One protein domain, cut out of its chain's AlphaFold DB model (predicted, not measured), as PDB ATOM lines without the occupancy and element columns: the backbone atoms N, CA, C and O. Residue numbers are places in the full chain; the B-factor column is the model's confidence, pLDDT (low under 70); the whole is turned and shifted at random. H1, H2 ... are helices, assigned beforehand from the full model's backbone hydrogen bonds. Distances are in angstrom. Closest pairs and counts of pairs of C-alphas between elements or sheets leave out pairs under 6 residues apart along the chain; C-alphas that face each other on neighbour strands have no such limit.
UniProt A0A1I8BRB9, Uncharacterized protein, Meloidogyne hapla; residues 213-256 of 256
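Overview. This is residues 213 to 256 of the 256 residues of an uncharacterized protein of Meloidogyne hapla (UniProt A0A1I8BRB9). One long straight helix, H1, makes the length of the model; at its far end the chain turns through the tiny helix H2 and folds back, so that a shorter helix, H3, slants away from H1 in a loose, open arrangement. The printed part has 44 residues with three named helices, H1, H2 and H3 in that order, and no named strand; the class is all helix. The whole is loose, with a radius of gyration of the C-alphas of 11.6 A, and elongated, spanning 37 by 20 by 13 A.

Along the chain. H1, residues 213 to 234, runs 31.6 A from C-alpha 213 at (-26.899, 31.534, 31.448). H2 is residues 236 to 239, 5.4 A. H3, residues 244 to 254, runs 16.2 A to C-alpha 254 at (-9.960, 19.045, 26.660).

Arrangement. H1 and H3 are close but not clearly touching, the closest C-alphas being those of Phe 229 and Lys 244, 7.2 A apart. They run opposite ways at a steep tilt of 57 degrees. H1 and H2 are also close but not clearly touching, with the C-alphas of Met 232 and Phe 239 closest at 6.8 A. H2 and H3 are apart. Every O i to N i+4 pair is within hydrogen-bond range in H1 and 6 of 7 in H3; H2 is too short for such a pair.

Size, cuts and confidence. The C-alphas of Glu 213 and Glu 237 are the two farthest apart, 37.4 A. Residues 213 to 224, which belong to H1, stand free. The printed part has no cut, and both links are tight. Confidence is under 70 at residues 241 to 243 and 254 to 256.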
ATOM      1  N   GLU A 213     -27.713  32.553  30.774       81.25
ATOM      2  CA  GLU A 213     -26.899  31.534  31.448       81.25
ATOM      3  C   GLU A 213     -25.649  31.191  30.641       81.25
ATOM      4  O   GLU A 213     -24.580  30.978  31.217       81.25
ATOM      5  N   ARG A 214     -25.761  31.194  29.308       82.25
ATOM      6  CA  ARG A 214     -24.634  30.940  28.409       82.25
ATOM      7  C   ARG A 214     -23.577  32.038  28.516       82.25
ATOM      8  O   ARG A 214     -22.388  31.723  28.537       82.25
ATOM      9  N   GLU A 215     -23.989  33.300  28.604       86.06
ATOM     10  CA  GLU A 215     -23.069  34.429  28.800       86.06
ATOM     11  C   GLU A 215     -22.372  34.353  30.164       86.06
ATOM     12  O   GLU A 215     -21.141  34.395  30.225       86.06
ATOM     13  N   LYS A 216     -23.121  34.097  31.244       85.75
ATOM     14  CA  LYS A 216     -22.552  33.909  32.594       85.75
ATOM     15  C   LYS A 216     -21.549  32.756  32.644       85.75
ATOM     16  O   LYS A 216     -20.491  32.876  33.261       85.75
ATOM     17  N   GLU A 217     -21.840  31.634  31.989       83.62
ATOM     18  CA  GLU A 217     -20.912  30.502  31.929       83.62
ATOM     19  C   GLU A 217     -19.644  30.848  31.130       83.62
ATOM     20  O   GLU A 217     -18.544  30.415  31.489       83.62
ATOM     21  N   GLN A 218     -19.765  31.635  30.057       84.19
ATOM     22  CA  GLN A 218     -18.607  32.116  29.302       84.19
ATOM     23  C   GLN A 218     -17.739  33.055  30.141       84.19
ATOM     24  O   GLN A 218     -16.520  32.879  30.157       84.19
ATOM     25  N   GLU A 219     -18.335  33.992  30.877       86.56
ATOM     26  CA  GLU A 219     -17.609  34.887  31.785       86.56
ATOM     27  C   GLU A 219     -16.873  34.110  32.879       86.56
ATOM     28  O   GLU A 219     -15.684  34.337  33.122       86.56
ATOM     29  N   ILE A 220     -17.540  33.133  33.503       87.94
ATOM     30  CA  ILE A 220     -16.924  32.270  34.518       87.94
ATOM     31  C   ILE A 220     -15.765  31.476  33.910       87.94
ATOM     32  O   ILE A 220     -14.687  31.423  34.507       87.94
ATOM     33  N   ARG A 221     -15.942  30.905  32.712       83.94
ATOM     34  CA  ARG A 221     -14.873  30.185  32.005       83.94
ATOM     35  C   ARG A 221     -13.687  31.092  31.692       83.94
ATOM     36  O   ARG A 221     -12.547  30.686  31.904       83.94
ATOM     37  N   GLN A 222     -13.929  32.319  31.234       85.50
ATOM     38  CA  GLN A 222     -12.871  33.301  30.979       85.50
ATOM     39  C   GLN A 222     -12.141  33.701  32.263       85.50
ATOM     40  O   GLN A 222     -10.914  33.807  32.263       85.50
ATOM     41  N   LYS A 223     -12.869  33.865  33.369       89.19
ATOM     42  CA  LYS A 223     -12.285  34.176  34.676       89.19
ATOM     43  C   LYS A 223     -11.407  33.034  35.192       89.19
ATOM     44  O   LYS A 223     -10.282  33.280  35.613       89.19
ATOM     45  N   GLN A 224     -11.883  31.792  35.094       85.31
ATOM     46  CA  GLN A 224     -11.105  30.599  35.446       85.31
ATOM     47  C   GLN A 224      -9.852  30.464  34.576       85.31
ATOM     48  O   GLN A 224      -8.774  30.170  35.085       85.31
ATOM     49  N   LEU A 225      -9.976  30.725  33.272       83.62
ATOM     50  CA  LEU A 225      -8.838  30.761  32.355       83.62
ATOM     51  C   LEU A 225      -7.803  31.798  32.797       83.62
ATOM     52  O   LEU A 225      -6.621  31.476  32.875       83.62
ATOM     53  N   ALA A 226      -8.233  33.022  33.110       84.62
ATOM     54  CA  ALA A 226      -7.342  34.083  33.573       84.62
ATOM     55  C   ALA A 226      -6.605  33.707  34.871       84.62
ATOM     56  O   ALA A 226      -5.410  33.969  34.991       84.62
ATOM     57  N   GLU A 227      -7.283  33.043  35.808       87.06
ATOM     58  CA  GLU A 227      -6.681  32.561  37.057       87.06
ATOM     59  C   GLU A 227      -5.651  31.444  36.813       87.06
ATOM     60  O   GLU A 227      -4.551  31.477  37.371       87.06
ATOM     61  N   ILE A 228      -5.958  30.495  35.919       81.56
ATOM     62  CA  ILE A 228      -5.006  29.461  35.483       81.56
ATOM     63  C   ILE A 228      -3.769  30.117  34.860       81.56
ATOM     64  O   ILE A 228      -2.648  29.752  35.207       81.56
ATOM     65  N   PHE A 229      -3.952  31.124  34.002       81.44
ATOM     66  CA  PHE A 229      -2.837  31.863  33.410       81.44
ATOM     67  C   PHE A 229      -1.966  32.545  34.450       81.44
ATOM     68  O   PHE A 229      -0.749  32.396  34.400       81.44
ATOM     69  N   GLN A 230      -2.573  33.242  35.406       84.69
ATOM     70  CA  GLN A 230      -1.833  33.916  36.466       84.69
ATOM     71  C   GLN A 230      -1.004  32.920  37.291       84.69
ATOM     72  O   GLN A 230       0.148  33.190  37.636       84.69
ATOM     73  N   MET A 231      -1.557  31.735  37.569       83.94
ATOM     74  CA  MET A 231      -0.847  30.667  38.272       83.94
ATOM     75  C   MET A 231       0.312  30.089  37.449       83.94
ATOM     76  O   MET A 231       1.380  29.806  37.996       83.94
ATOM     77  N   MET A 232       0.112  29.913  36.142       77.88
ATOM     78  CA  MET A 232       1.136  29.402  35.230       77.88
ATOM     79  C   MET A 232       2.263  30.411  35.012       77.88
ATOM     80  O   MET A 232       3.426  30.016  34.990       77.88
ATOM     81  N   GLU A 233       1.940  31.700  34.923       79.31
ATOM     82  CA  GLU A 233       2.911  32.792  34.828       79.31
ATOM     83  C   GLU A 233       3.759  32.893  36.102       79.31
ATOM     84  O   GLU A 233       4.986  32.958  36.026       79.31
ATOM     85  N   ALA A 234       3.134  32.773  37.279       82.56
ATOM     86  CA  ALA A 234       3.845  32.721  38.558       82.56
ATOM     87  C   ALA A 234       4.798  31.513  38.681       82.56
ATOM     88  O   ALA A 234       5.720  31.531  39.495       82.56
ATOM     89  N   GLN A 235       4.588  30.458  37.888       81.94
ATOM     90  CA  GLN A 235       5.401  29.239  37.873       81.94
ATOM     91  C   GLN A 235       6.011  28.966  36.490       81.94
ATOM     92  O   GLN A 235       6.190  27.804  36.104       81.94
ATOM     93  N   LYS A 236       6.359  30.024  35.746       75.38
ATOM     94  CA  LYS A 236       6.871  29.923  34.369       75.38
ATOM     95  C   LYS A 236       8.073  28.979  34.241       75.38
ATOM     96  O   LYS A 236       8.127  28.189  33.303       75.38
ATOM     97  N   GLU A 237       8.973  28.971  35.226       75.62
ATOM     98  CA  GLU A 237      10.141  28.072  35.267       75.62
ATOM     99  C   GLU A 237       9.775  26.580  35.343       75.62
ATOM    100  O   GLU A 237      10.536  25.727  34.893       75.62
ATOM    101  N   LYS A 238       8.609  26.246  35.910       78.12
ATOM    102  CA  LYS A 238       8.153  24.861  36.093       78.12
ATOM    103  C   LYS A 238       7.363  24.334  34.905       78.12
ATOM    104  O   LYS A 238       7.445  23.144  34.605       78.12
ATOM    105  N   PHE A 239       6.556  25.196  34.294       73.94
ATOM    106  CA  PHE A 239       5.663  24.800  33.210       73.94
ATOM    107  C   PHE A 239       6.284  25.004  31.830       73.94
ATOM    108  O   PHE A 239       5.879  24.313  30.903       73.94
ATOM    109  N   GLY A 240       7.277  25.891  31.688       73.00
ATOM    110  CA  GLY A 240       7.974  26.121  30.418       73.00
ATOM    111  C   GLY A 240       7.076  26.666  29.303       73.00
ATOM    112  O   GLY A 240       7.455  26.599  28.141       73.00
ATOM    113  N   ILE A 241       5.885  27.167  29.644       68.25
ATOM    114  CA  ILE A 241       4.912  27.681  28.679       68.25
ATOM    115  C   ILE A 241       5.085  29.195  28.582       68.25
ATOM    116  O   ILE A 241       4.976  29.912  29.579       68.25
ATOM    117  N   GLU A 242       5.391  29.674  27.378       63.75
ATOM    118  CA  GLU A 242       5.750  31.075  27.132       63.75
ATOM    119  C   GLU A 242       4.587  31.918  26.597       63.75
ATOM    120  O   GLU A 242       4.600  33.136  26.778       63.75
ATOM    121  N   ALA A 243       3.569  31.293  25.988       68.00
ATOM    122  CA  ALA A 243       2.499  31.996  25.284       68.00
ATOM    123  C   ALA A 243       1.098  31.658  25.818       68.00
ATOM    124  O   ALA A 243       0.714  30.494  25.957       68.00
ATOM    125  N   LYS A 244       0.287  32.702  26.041       70.00
ATOM    126  CA  LYS A 244      -1.120  32.588  26.460       70.00
ATOM    127  C   LYS A 244      -1.950  31.746  25.479       70.00
ATOM    128  O   LYS A 244      -2.833  30.994  25.870       70.00
ATOM    129  N   GLU A 245      -1.645  31.854  24.195       76.19
ATOM    130  CA  GLU A 245      -2.352  31.170  23.110       76.19
ATOM    131  C   GLU A 245      -2.215  29.644  23.187       76.19
ATOM    132  O   GLU A 245      -3.192  28.930  22.968       76.19
ATOM    133  N   GLU A 246      -1.049  29.139  23.597       78.12
ATOM    134  CA  GLU A 246      -0.777  27.701  23.673       78.12
ATOM    135  C   GLU A 246      -1.647  27.009  24.732       78.12
ATOM    136  O   GLU A 246      -2.209  25.940  24.496       78.12
ATOM    137  N   VAL A 247      -1.837  27.641  25.890       73.31
ATOM    138  CA  VAL A 247      -2.699  27.097  26.951       73.31
ATOM    139  C   VAL A 247      -4.167  27.131  26.532       73.31
ATOM    140  O   VAL A 247      -4.902  26.187  26.821       73.31
ATOM    141  N   VAL A 248      -4.607  28.174  25.815       76.94
ATOM    142  CA  VAL A 248      -5.975  28.218  25.270       76.94
ATOM    143  C   VAL A 248      -6.188  27.072  24.279       76.94
ATOM    144  O   VAL A 248      -7.220  26.399  24.337       76.94
ATOM    145  N   GLU A 249      -5.219  26.802  23.401       79.38
ATOM    146  CA  GLU A 249      -5.286  25.666  22.476       79.38
ATOM    147  C   GLU A 249      -5.301  24.323  23.208       79.38
ATOM    148  O   GLU A 249      -6.132  23.465  22.893       79.38
ATOM    149  N   GLN A 250      -4.456  24.146  24.225       72.25
ATOM    150  CA  GLN A 250      -4.447  22.933  25.040       72.25
ATOM    151  C   GLN A 250      -5.783  22.741  25.767       72.25
ATOM    152  O   GLN A 250      -6.352  21.653  25.717       72.25
ATOM    153  N   MET A 251      -6.355  23.788  26.364       71.19
ATOM    154  CA  MET A 251      -7.666  23.701  27.017       71.19
ATOM    155  C   MET A 251      -8.792  23.404  26.024       71.19
ATOM    156  O   MET A 251      -9.708  22.644  26.345       71.19
ATOM    157  N   LYS A 252      -8.694  23.897  24.786       79.19
ATOM    158  CA  LYS A 252      -9.632  23.559  23.707       79.19
ATOM    159  C   LYS A 252      -9.592  22.073  23.329       79.19
ATOM    160  O   LYS A 252     -10.621  21.540  22.925       79.19
ATOM    161  N   LEU A 253      -8.455  21.388  23.485       72.75
ATOM    162  CA  LEU A 253      -8.360  19.935  23.268       72.75
ATOM    163  C   LEU A 253      -9.094  19.122  24.345       72.75
ATOM    164  O   LEU A 253      -9.502  17.991  24.078       72.75
ATOM    165  N   TYR A 254      -9.265  19.687  25.542       62.16
ATOM    166  CA  TYR A 254      -9.960  19.045  26.660       62.16
ATOM    167  C   TYR A 254     -11.456  19.388  26.734       62.16
ATOM    168  O   TYR A 254     -12.194  18.698  27.439       62.16
ATOM    169  N   ALA A 255     -11.919  20.394  25.989       61.12
ATOM    170  CA  ALA A 255     -13.338  20.679  25.796       61.12
ATOM    171  C   ALA A 255     -13.957  19.634  24.842       61.12
ATOM    172  O   ALA A 255     -13.978  19.814  23.623       61.12
ATOM    173  N   LEU A 256     -14.376  18.497  25.408       47.50
ATOM    174  CA  LEU A 256     -15.033  17.372  24.725       47.50
ATOM    175  C   LEU A 256     -16.552  17.518  24.644       47.50
ATOM    176  O   LEU A 256     -17.157  17.861  25.681       47.50
TER     177      LEU A 256